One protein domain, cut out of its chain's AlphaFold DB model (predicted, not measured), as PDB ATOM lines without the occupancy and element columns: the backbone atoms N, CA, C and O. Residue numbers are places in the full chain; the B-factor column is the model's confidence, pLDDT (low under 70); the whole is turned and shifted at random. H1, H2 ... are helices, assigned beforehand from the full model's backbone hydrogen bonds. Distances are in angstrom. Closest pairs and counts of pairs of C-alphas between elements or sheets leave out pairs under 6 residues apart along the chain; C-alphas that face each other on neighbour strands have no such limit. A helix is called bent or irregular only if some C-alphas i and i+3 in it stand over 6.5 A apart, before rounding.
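AT A GLANCE: This is residues 70 to 144 of the 162 residues of the protein "Sld5 domain-containing protein" of Hemiselmis andersenii (UniProt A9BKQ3). One long helix, H3, makes the axis of this domain; its first turns sit in the middle of a small body, with the short helices H1 and H2 packed on two sides of them, and its second part sticks out of that body as a long straight arm. H1 and H2 are apart from each other, and the loop of residues 83 to 95 leads round from one to the other; residues 127 to 144, of which 127 to 140 belong to H3, stand free. The printed part has 75 residues, with three named helices in the order H1, H2, H3 and no named strand; the class is all helix, with 48 residues in the helices. The whole is loose, with a radius of gyration of the C-alphas of 16.0 A, and it spans 57 by 20 by 20 A, the length being made by the free arm. Without the free stretch the body of 57 residues spans 29 by 20 by 20 A.

IN THESE COORDINATES: The printed part begins at Leu 70, whose C-alpha is at (4.074, -7.102, 55.265). H1 covers residues 74 to 82, from C-alpha 74 at (8.866, -14.475, 54.554) to C-alpha 82, and is 12.6 A long from first to last C-alpha. Residues 83 to 95 follow with no named element. H2 covers residues 96 to 106 and is 15.5 A long, from Phe 96 to Leu 106. After a link of 6 residues comes H3, residues 113 to 140, which is 40.3 A long. It runs from C-alpha 113 at (15.693, -12.599, 46.055) to C-alpha 140 at (-7.596, -19.666, 13.995), and residues 141 to 144 follow it. None of the three helices is bent or irregular.

HOW THE PARTS SIT: H1 touches H3 with 7 pairs of C-alphas within 8 A. The closest C-alphas of the two are those of Phe 81 and Leu 119, 6.2 A apart. Their lines stand at a shallow tilt of 27 degrees, and they run the same way. H3 touches H1 with residues 115 to 119 alone. H1 and H2 are apart, though they follow each other in the chain. H2 touches H3 with 6 pairs of C-alphas within 8 A, the closest being those of Ala 104 and Lys 113, 6.2 A apart. H2 and H3 stand at a shallow tilt of 23 degrees and run opposite ways. The two form a helical hairpin. Here H3 takes part with residues 113 to 120 alone. The centre of H3 lies 20.0 A from that of H1 and 21.4 A from that of H2. In H1, H2 and H3 every O i to N i+4 pair is within hydrogen-bond range.

THE WHOLE: The two C-alphas farthest apart are those of Tyr 108 and Lys 144, 56.7 A. The first and last printed C-alphas, of Leu 70 and Lys 144, are 52.6 A apart. The printed part runs from residue 70 to residue 144 with no cut, in a full chain of 162 residues. The link from H1 to H2, with 13 residues, is long, and the link from H2 to H3 is short but not tight. In the long link the C-alphas of residues 83 to 95 lie 7 to 13 A from the mean of the C-alphas. The mean pLDDT of the printed part is 71.3; 26 residues are under 70, namely residues 84 to 93, 107 to 112 and 135 to 144. The last of these stretches lies in the part that stands free. The mean pLDDT is 78 for H1, 78 for H2 and 74 for H3.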
ATOM      1  N   LEU A  70       4.516  -5.752  54.885       78.75
ATOM      2  CA  LEU A  70       4.074  -7.102  55.265       78.75
ATOM      3  C   LEU A  70       3.962  -8.061  54.071       78.75
ATOM      4  O   LEU A  70       4.232  -9.254  54.224       78.75
ATOM      5  N   CYS A  71       3.640  -7.548  52.880       76.38
ATOM      6  CA  CYS A  71       3.598  -8.330  51.643       76.38
ATOM      7  C   CYS A  71       4.963  -8.933  51.265       76.38
ATOM      8  O   CYS A  71       5.010  -9.979  50.632       76.38
ATOM      9  N   PHE A  72       6.077  -8.352  51.718       78.75
ATOM     10  CA  PHE A  72       7.421  -8.910  51.531       78.75
ATOM     11  C   PHE A  72       7.918  -9.715  52.741       78.75
ATOM     12  O   PHE A  72       9.101 -10.064  52.810       78.75
ATOM     13  N   SER A  73       7.047 -10.027  53.705       78.31
ATOM     14  CA  SER A  73       7.390 -10.941  54.797       78.31
ATOM     15  C   SER A  73       7.654 -12.353  54.266       78.31
ATOM     16  O   SER A  73       7.081 -12.784  53.265       78.31
ATOM     17  N   SER A  74       8.512 -13.107  54.952       76.19
ATOM     18  CA  SER A  74       8.866 -14.475  54.554       76.19
ATOM     19  C   SER A  74       7.650 -15.405  54.458       76.19
ATOM     20  O   SER A  74       7.615 -16.251  53.568       76.19
ATOM     21  N   SER A  75       6.655 -15.237  55.334       79.88
ATOM     22  CA  SER A  75       5.409 -16.010  55.305       79.88
ATOM     23  C   SER A  75       4.574 -15.690  54.066       79.88
ATOM     24  O   SER A  75       4.201 -16.597  53.329       79.88
ATOM     25  N   GLN A  76       4.332 -14.404  53.792       79.50
ATOM     26  CA  GLN A  76       3.532 -13.976  52.640       79.50
ATOM     27  C   GLN A  76       4.207 -14.351  51.318       79.50
ATOM     28  O   GLN A  76       3.584 -14.934  50.439       79.50
ATOM     29  N   MET A  77       5.520 -14.145  51.212       77.94
ATOM     30  CA  MET A  77       6.285 -14.510  50.017       77.94
ATOM     31  C   MET A  77       6.261 -16.019  49.726       77.94
ATOM     32  O   MET A  77       6.264 -16.413  48.558       77.94
ATOM     33  N   LYS A  78       6.222 -16.872  50.760       79.00
ATOM     34  CA  LYS A  78       6.028 -18.325  50.596       79.00
ATOM     35  C   LYS A  78       4.617 -18.653  50.114       79.00
ATOM     36  O   LYS A  78       4.478 -19.449  49.189       79.00
ATOM     37  N   ASN A  79       3.597 -18.007  50.675       79.00
ATOM     38  CA  ASN A  79       2.214 -18.184  50.229       79.00
ATOM     39  C   ASN A  79       2.066 -17.795  48.753       79.00
ATOM     40  O   ASN A  79       1.555 -18.582  47.962       79.00
ATOM     41  N   PHE A  80       2.643 -16.662  48.339       76.62
ATOM     42  CA  PHE A  80       2.623 -16.235  46.936       76.62
ATOM     43  C   PHE A  80       3.306 -17.244  46.021       76.62
ATOM     44  O   PHE A  80       2.871 -17.454  44.893       76.62
ATOM     45  N   PHE A  81       4.391 -17.867  46.487       73.38
ATOM     46  CA  PHE A  81       5.111 -18.872  45.714       73.38
ATOM     47  C   PHE A  81       4.276 -20.134  45.468       73.38
ATOM     48  O   PHE A  81       4.385 -20.725  44.386       73.38
ATOM     49  N   ASN A  82       3.449 -20.519  46.440       76.00
ATOM     50  CA  ASN A  82       2.552 -21.668  46.344       76.00
ATOM     51  C   ASN A  82       1.298 -21.336  45.512       76.00
ATOM     52  O   ASN A  82       0.895 -22.129  44.665       76.00
ATOM     53  N   GLU A  83       0.741 -20.133  45.663       71.25
ATOM     54  CA  GLU A  83      -0.531 -19.706  45.055       71.25
ATOM     55  C   GLU A  83      -0.350 -18.819  43.812       71.25
ATOM     56  O   GLU A  83      -1.147 -17.926  43.512       71.25
ATOM     57  N   THR A  84       0.705 -19.060  43.030       62.16
ATOM     58  CA  THR A  84       1.115 -18.136  41.963       62.16
ATOM     59  C   THR A  84       0.075 -17.840  40.889       62.16
ATOM     60  O   THR A  84       0.227 -16.816  40.234       62.16
ATOM     61  N   LYS A  85      -0.949 -18.683  40.696       60.38
ATOM     62  CA  LYS A  85      -1.939 -18.550  39.609       60.38
ATOM     63  C   LYS A  85      -3.057 -17.536  39.892       60.38
ATOM     64  O   LYS A  85      -3.541 -16.916  38.951       60.38
ATOM     65  N   ASN A  86      -3.429 -17.334  41.159       62.69
ATOM     66  CA  ASN A  86      -4.605 -16.528  41.535       62.69
ATOM     67  C   ASN A  86      -4.249 -15.212  42.230       62.69
ATOM     68  O   ASN A  86      -5.127 -14.424  42.556       62.69
ATOM     69  N   PHE A  87      -2.963 -14.970  42.461       67.69
ATOM     70  CA  PHE A  87      -2.536 -13.812  43.225       67.69
ATOM     71  C   PHE A  87      -2.634 -12.505  42.426       67.69
ATOM     72  O   PHE A  87      -2.005 -12.374  41.373       67.69
ATOM     73  N   ASP A  88      -3.400 -11.534  42.905       69.50
ATOM     74  CA  ASP A  88      -3.448 -10.214  42.284       69.50
ATOM     75  C   ASP A  88      -2.300  -9.344  42.811       69.50
ATOM     76  O   ASP A  88      -2.294  -8.911  43.962       69.50
ATOM     77  N   PHE A  89      -1.285  -9.123  41.975       68.12
ATOM     78  CA  PHE A  89      -0.136  -8.294  42.338       68.12
ATOM     79  C   PHE A  89      -0.463  -6.795  42.297       68.12
ATOM     80  O   PHE A  89       0.157  -6.034  43.042       68.12
ATOM     81  N   GLU A  90      -1.428  -6.372  41.472       68.19
ATOM     82  CA  GLU A  90      -1.833  -4.966  41.374       68.19
ATOM     83  C   GLU A  90      -2.528  -4.499  42.651       68.19
ATOM     84  O   GLU A  90      -2.293  -3.371  43.083       68.19
ATOM     85  N   PHE A  91      -3.262  -5.398  43.317       66.06
ATOM     86  CA  PHE A  91      -3.882  -5.148  44.620       66.06
ATOM     87  C   PHE A  91      -2.887  -4.637  45.677       66.06
ATOM     88  O   PHE A  91      -3.222  -3.781  46.492       66.06
ATOM     89  N   PHE A  92      -1.648  -5.142  45.675       63.22
ATOM     90  CA  PHE A  92      -0.636  -4.739  46.659       63.22
ATOM     91  C   PHE A  92       0.145  -3.506  46.224       63.22
ATOM     92  O   PHE A  92       0.462  -2.648  47.046       63.22
ATOM     93  N   SER A  93       0.531  -3.464  44.952       66.38
ATOM     94  CA  SER A  93       1.175  -2.322  44.313       66.38
ATOM     95  C   SER A  93       1.402  -2.667  42.848       66.38
ATOM     96  O   SER A  93       2.068  -3.662  42.549       66.38
ATOM     97  N   GLY A  94       1.011  -1.783  41.927       70.88
ATOM     98  CA  GLY A  94       1.402  -1.887  40.511       70.88
ATOM     99  C   GLY A  94       2.927  -1.920  40.283       70.88
ATOM    100  O   GLY A  94       3.397  -2.160  39.176       70.88
ATOM    101  N   LYS A  95       3.723  -1.701  41.336       75.25
ATOM    102  CA  LYS A  95       5.186  -1.646  41.334       75.25
ATOM    103  C   LYS A  95       5.820  -2.753  42.194       75.25
ATOM    104  O   LYS A  95       7.012  -2.694  42.499       75.25
ATOM    105  N   PHE A  96       5.056  -3.794  42.550       79.38
ATOM    106  CA  PHE A  96       5.446  -4.880  43.464       79.38
ATOM    107  C   PHE A  96       6.838  -5.472  43.187       79.38
ATOM    108  O   PHE A  96       7.684  -5.522  44.080       79.38
ATOM    109  N   PHE A  97       7.116  -5.897  41.949       78.12
ATOM    110  CA  PHE A  97       8.403  -6.521  41.619       78.12
ATOM    111  C   PHE A  97       9.578  -5.554  41.770       78.12
ATOM    112  O   PHE A  97      10.649  -5.938  42.240       78.12
ATOM    113  N   PHE A  98       9.372  -4.290  41.407       78.06
ATOM    114  CA  PHE A  98      10.409  -3.272  41.447       78.06
ATOM    115  C   PHE A  98      10.741  -2.860  42.888       78.06
ATOM    116  O   PHE A  98      11.911  -2.868  43.286       78.06
ATOM    117  N   LEU A  99       9.711  -2.599  43.699       78.19
ATOM    118  CA  LEU A  99       9.855  -2.325  45.127       78.19
ATOM    119  C   LEU A  99      10.507  -3.514  45.850       78.19
ATOM    120  O   LEU A  99      11.441  -3.331  46.631       78.19
ATOM    121  N   GLY A 100      10.091  -4.742  45.526       79.25
ATOM    122  CA  GLY A 100      10.674  -5.968  46.067       79.25
ATOM    123  C   GLY A 100      12.167  -6.111  45.763       79.25
ATOM    124  O   GLY A 100      12.949  -6.439  46.656       79.25
ATOM    125  N   LEU A 101      12.594  -5.816  44.530       79.31
ATOM    126  CA  LEU A 101      14.009  -5.838  44.141       79.31
ATOM    127  C   LEU A 101      14.832  -4.806  44.916       79.31
ATOM    128  O   LEU A 101      15.893  -5.139  45.451       79.31
ATOM    129  N   LYS A 102      14.333  -3.572  45.013       77.81
ATOM    130  CA  LYS A 102      14.984  -2.484  45.747       77.81
ATOM    131  C   LYS A 102      15.097  -2.786  47.246       77.81
ATOM    132  O   LYS A 102      16.169  -2.636  47.831       77.81
ATOM    133  N   LEU A 103      14.029  -3.284  47.868       79.38
ATOM    134  CA  LEU A 103      14.048  -3.683  49.276       79.38
ATOM    135  C   LEU A 103      14.965  -4.886  49.520       79.38
ATOM    136  O   LEU A 103      15.652  -4.926  50.537       79.38
ATOM    137  N   ALA A 104      15.043  -5.842  48.591       78.25
ATOM    138  CA  ALA A 104      15.958  -6.978  48.698       78.25
ATOM    139  C   ALA A 104      17.439  -6.586  48.544       78.25
ATOM    140  O   ALA A 104      18.320  -7.310  49.007       78.25
ATOM    141  N   GLN A 105      17.745  -5.463  47.887       75.31
ATOM    142  CA  GLN A 105      19.097  -4.892  47.878       75.31
ATOM    143  C   GLN A 105      19.460  -4.259  49.227       75.31
ATOM    144  O   GLN A 105      20.611  -4.351  49.638       75.31
ATOM    145  N   LEU A 106      18.491  -3.650  49.915       72.50
ATOM    146  CA  LEU A 106      18.696  -2.971  51.201       72.50
ATOM    147  C   LEU A 106      18.655  -3.929  52.396       72.50
ATOM    148  O   LEU A 106      19.404  -3.779  53.358       72.50
ATOM    149  N   SER A 107      17.775  -4.928  52.347       66.12
ATOM    150  CA  SER A 107      17.631  -5.933  53.390       66.12
ATOM    151  C   SER A 107      18.394  -7.192  53.008       66.12
ATOM    152  O   SER A 107      17.845  -8.111  52.405       66.12
ATOM    153  N   TYR A 108      19.665  -7.255  53.408       55.47
ATOM    154  CA  TYR A 108      20.578  -8.368  53.125       55.47
ATOM    155  C   TYR A 108      20.072  -9.762  53.559       55.47
ATOM    156  O   TYR A 108      20.658 -10.760  53.148       55.47
ATOM    157  N   LYS A 109      19.005  -9.871  54.373       56.97
ATOM    158  CA  LYS A 109      18.554 -11.158  54.941       56.97
ATOM    159  C   LYS A 109      17.043 -11.438  54.932       56.97
ATOM    160  O   LYS A 109      16.677 -12.596  55.096       56.97
ATOM    161  N   LYS A 110      16.149 -10.450  54.765       57.16
ATOM    162  CA  LYS A 110      14.703 -10.674  55.024       57.16
ATOM    163  C   LYS A 110      13.848 -10.962  53.794       57.16
ATOM    164  O   LYS A 110      12.821 -11.616  53.932       57.16
ATOM    165  N   ILE A 111      14.266 -10.519  52.610       62.06
ATOM    166  CA  ILE A 111      13.509 -10.726  51.370       62.06
ATOM    167  C   ILE A 111      14.287 -11.685  50.483       62.06
ATOM    168  O   ILE A 111      15.397 -11.402  50.032       62.06
ATOM    169  N   SER A 112      13.705 -12.851  50.228       68.12
ATOM    170  CA  SER A 112      14.348 -13.895  49.443       68.12
ATOM    171  C   SER A 112      14.364 -13.488  47.966       68.12
ATOM    172  O   SER A 112      13.402 -13.732  47.238       68.12
ATOM    173  N   LYS A 113      15.476 -12.910  47.488       73.06
ATOM    174  CA  LYS A 113      15.693 -12.599  46.055       73.06
ATOM    175  C   LYS A 113      15.329 -13.776  45.141       73.06
ATOM    176  O   LYS A 113      14.749 -13.580  44.078       73.06
ATOM    177  N   LYS A 114      15.621 -15.005  45.589       76.69
ATOM    178  CA  LYS A 114      15.257 -16.253  44.902       76.69
ATOM    179  C   LYS A 114      13.739 -16.406  44.712       76.69
ATOM    180  O   LYS A 114      13.309 -16.751  43.616       76.69
ATOM    181  N   ILE A 115      12.940 -16.106  45.741       77.94
ATOM    182  CA  ILE A 115      11.473 -16.198  45.674       77.94
ATOM    183  C   ILE A 115      10.924 -15.123  44.733       77.94
ATOM    184  O   ILE A 115      10.163 -15.457  43.832       77.94
ATOM    185  N   LEU A 116      11.372 -13.867  44.863       79.69
ATOM    186  CA  LEU A 116      10.987 -12.782  43.944       79.69
ATOM    187  C   LEU A 116      11.270 -13.139  42.479       79.69
ATOM    188  O   LEU A 116      10.401 -12.979  41.626       79.69
ATOM    189  N   LYS A 117      12.465 -13.674  42.194       80.25
ATOM    190  CA  LYS A 117      12.845 -14.108  40.843       80.25
ATOM    191  C   LYS A 117      11.928 -15.217  40.326       80.25
ATOM    192  O   LYS A 117      11.484 -15.154  39.185       80.25
ATOM    193  N   SER A 118      11.634 -16.226  41.145       82.19
ATOM    194  CA  SER A 118      10.767 -17.326  40.716       82.19
ATOM    195  C   SER A 118       9.317 -16.884  40.493       82.19
ATOM    196  O   SER A 118       8.717 -17.274  39.493       82.19
ATOM    197  N   LEU A 119       8.780 -16.015  41.359       80.81
ATOM    198  CA  LEU A 119       7.459 -15.404  41.177       80.81
ATOM    199  C   LEU A 119       7.371 -14.643  39.851       80.81
ATOM    200  O   LEU A 119       6.414 -14.821  39.097       80.81
ATOM    201  N   PHE A 120       8.399 -13.847  39.546       83.50
ATOM    202  CA  PHE A 120       8.483 -13.104  38.294       83.50
ATOM    203  C   PHE A 120       8.487 -14.039  37.081       83.50
ATOM    204  O   PHE A 120       7.691 -13.857  36.165       83.50
ATOM    205  N   LEU A 121       9.324 -15.085  37.091       82.88
ATOM    206  CA  LEU A 121       9.406 -16.050  35.990       82.88
ATOM    207  C   LEU A 121       8.089 -16.800  35.771       82.88
ATOM    208  O   LEU A 121       7.650 -16.940  34.629       82.88
ATOM    209  N   LYS A 122       7.430 -17.243  36.850       80.88
ATOM    210  CA  LYS A 122       6.119 -17.900  36.763       80.88
ATOM    211  C   LYS A 122       5.096 -16.974  36.097       80.88
ATOM    212  O   LYS A 122       4.459 -17.382  35.128       80.88
ATOM    213  N   ARG A 123       5.002 -15.709  36.518       78.69
ATOM    214  CA  ARG A 123       4.064 -14.745  35.912       78.69
ATOM    215  C   ARG A 123       4.413 -14.359  34.485       78.69
ATOM    216  O   ARG A 123       3.519 -14.269  33.647       78.69
ATOM    217  N   PHE A 124       5.694 -14.205  34.184       82.00
ATOM    218  CA  PHE A 124       6.154 -13.959  32.825       82.00
ATOM    219  C   PHE A 124       5.787 -15.122  31.891       82.00
ATOM    220  O   PHE A 124       5.261 -14.896  30.804       82.00
ATOM    221  N   SER A 125       5.955 -16.371  32.342       81.38
ATOM    222  CA  SER A 125       5.547 -17.552  31.571       81.38
ATOM    223  C   SER A 125       4.033 -17.604  31.318       81.38
ATOM    224  O   SER A 125       3.594 -17.950  30.220       81.38
ATOM    225  N   GLU A 126       3.215 -17.188  32.290       81.44
ATOM    226  CA  GLU A 126       1.763 -17.093  32.123       81.44
ATOM    227  C   GLU A 126       1.364 -15.993  31.144       81.44
ATOM    228  O   GLU A 126       0.482 -16.214  30.313       81.44
ATOM    229  N   LEU A 127       2.016 -14.831  31.220       82.50
ATOM    230  CA  LEU A 127       1.817 -13.731  30.284       82.50
ATOM    231  C   LEU A 127       2.159 -14.180  28.859       82.50
ATOM    232  O   LEU A 127       1.336 -14.027  27.961       82.50
ATOM    233  N   LEU A 128       3.309 -14.834  28.668       80.75
ATOM    234  CA  LEU A 128       3.697 -15.421  27.385       80.75
ATOM    235  C   LEU A 128       2.672 -16.445  26.890       80.75
ATOM    236  O   LEU A 128       2.316 -16.437  25.713       80.75
ATOM    237  N   ARG A 129       2.139 -17.296  27.776       79.94
ATOM    238  CA  ARG A 129       1.086 -18.261  27.426       79.94
ATOM    239  C   ARG A 129      -0.209 -17.568  26.997       79.94
ATOM    240  O   ARG A 129      -0.805 -17.984  26.005       79.94
ATOM    241  N   LYS A 130      -0.640 -16.511  27.697       80.19
ATOM    242  CA  LYS A 130      -1.828 -15.712  27.335       80.19
ATOM    243  C   LYS A 130      -1.629 -14.999  25.998       80.19
ATOM    244  O   LYS A 130      -2.506 -15.061  25.142       80.19
ATOM    245  N   ILE A 131      -0.459 -14.400  25.789       81.00
ATOM    246  CA  ILE A 131      -0.080 -13.748  24.535       81.00
ATOM    247  C   ILE A 131      -0.079 -14.770  23.389       81.00
ATOM    248  O   ILE A 131      -0.720 -14.549  22.361       81.00
ATOM    249  N   ARG A 132       0.548 -15.938  23.577       74.94
ATOM    250  CA  ARG A 132       0.540 -17.035  22.598       74.94
ATOM    251  C   ARG A 132      -0.879 -17.523  22.307       74.94
ATOM    252  O   ARG A 132      -1.216 -17.700  21.143       74.94
ATOM    253  N   GLY A 133      -1.727 -17.690  23.323       72.00
ATOM    254  CA  GLY A 133      -3.142 -18.046  23.165       72.00
ATOM    255  C   GLY A 133      -3.942 -16.995  22.388       72.00
ATOM    256  O   GLY A 133      -4.726 -17.344  21.506       72.00
ATOM    257  N   PHE A 134      -3.683 -15.709  22.628       70.88
ATOM    258  CA  PHE A 134      -4.275 -14.606  21.873       70.88
ATOM    259  C   PHE A 134      -3.860 -14.642  20.396       70.88
ATOM    260  O   PHE A 134      -4.720 -14.587  19.515       70.88
ATOM    261  N   PHE A 135      -2.566 -14.831  20.111       64.00
ATOM    262  CA  PHE A 135      -2.049 -14.959  18.745       64.00
ATOM    263  C   PHE A 135      -2.521 -16.238  18.039       64.00
ATOM    264  O   PHE A 135      -2.842 -16.192  16.853       64.00
ATOM    265  N   LEU A 136      -2.634 -17.365  18.747       57.59
ATOM    266  CA  LEU A 136      -3.181 -18.614  18.210       57.59
ATOM    267  C   LEU A 136      -4.691 -18.513  17.938       57.59
ATOM    268  O   LEU A 136      -5.152 -19.025  16.918       57.59
ATOM    269  N   SER A 137      -5.463 -17.805  18.774       55.38
ATOM    270  CA  SER A 137      -6.888 -17.542  18.506       55.38
ATOM    271  C   SER A 137      -7.077 -16.593  17.312       55.38
ATOM    272  O   SER A 137      -7.963 -16.806  16.485       55.38
ATOM    273  N   LYS A 138      -6.181 -15.604  17.143       54.34
ATOM    274  CA  LYS A 138      -6.142 -14.740  15.953       54.34
ATOM    275  C   LYS A 138      -5.733 -15.509  14.694       54.34
ATOM    276  O   LYS A 138      -6.299 -15.248  13.636       54.34
ATOM    277  N   LYS A 139      -4.818 -16.485  14.795       48.53
ATOM    278  CA  LYS A 139      -4.472 -17.389  13.683       48.53
ATOM    279  C   LYS A 139      -5.634 -18.316  13.317       48.53
ATOM    280  O   LYS A 139      -5.946 -18.398  12.138       48.53
ATOM    281  N   LYS A 140      -6.369 -18.888  14.283       44.69
ATOM    282  CA  LYS A 140      -7.596 -19.666  13.995       44.69
ATOM    283  C   LYS A 140      -8.685 -18.848  13.287       44.69
ATOM    284  O   LYS A 140      -9.414 -19.409  12.479       44.69
ATOM    285  N   LYS A 141      -8.763 -17.531  13.518       46.72
ATOM    286  CA  LYS A 141      -9.646 -16.634  12.745       46.72
ATOM    287  C   LYS A 141      -9.121 -16.281  11.342       46.72
ATOM    288  O   LYS A 141      -9.899 -15.783  10.539       46.72
ATOM    289  N   LYS A 142      -7.842 -16.529  11.026       44.53
ATOM    290  CA  LYS A 142      -7.215 -16.184   9.732       44.53
ATOM    291  C   LYS A 142      -6.720 -17.371   8.895       44.53
ATOM    292  O   LYS A 142      -6.348 -17.161   7.749       44.53
ATOM    293  N   SER A 143      -6.745 -18.604   9.399       42.00
ATOM    294  CA  SER A 143      -6.275 -19.778   8.656       42.00
ATOM    295  C   SER A 143      -7.402 -20.772   8.344       42.00
ATOM    296  O   SER A 143      -7.413 -21.891   8.848       42.00
ATOM    297  N   LYS A 144      -8.296 -20.392   7.420       42.09
ATOM    298  CA  LYS A 144      -8.523 -21.231   6.230       42.09
ATOM    299  C   LYS A 144      -7.401 -20.898   5.240       42.09
ATOM    300  O   LYS A 144      -7.619 -20.191   4.270       42.09
TER     301      LYS A 144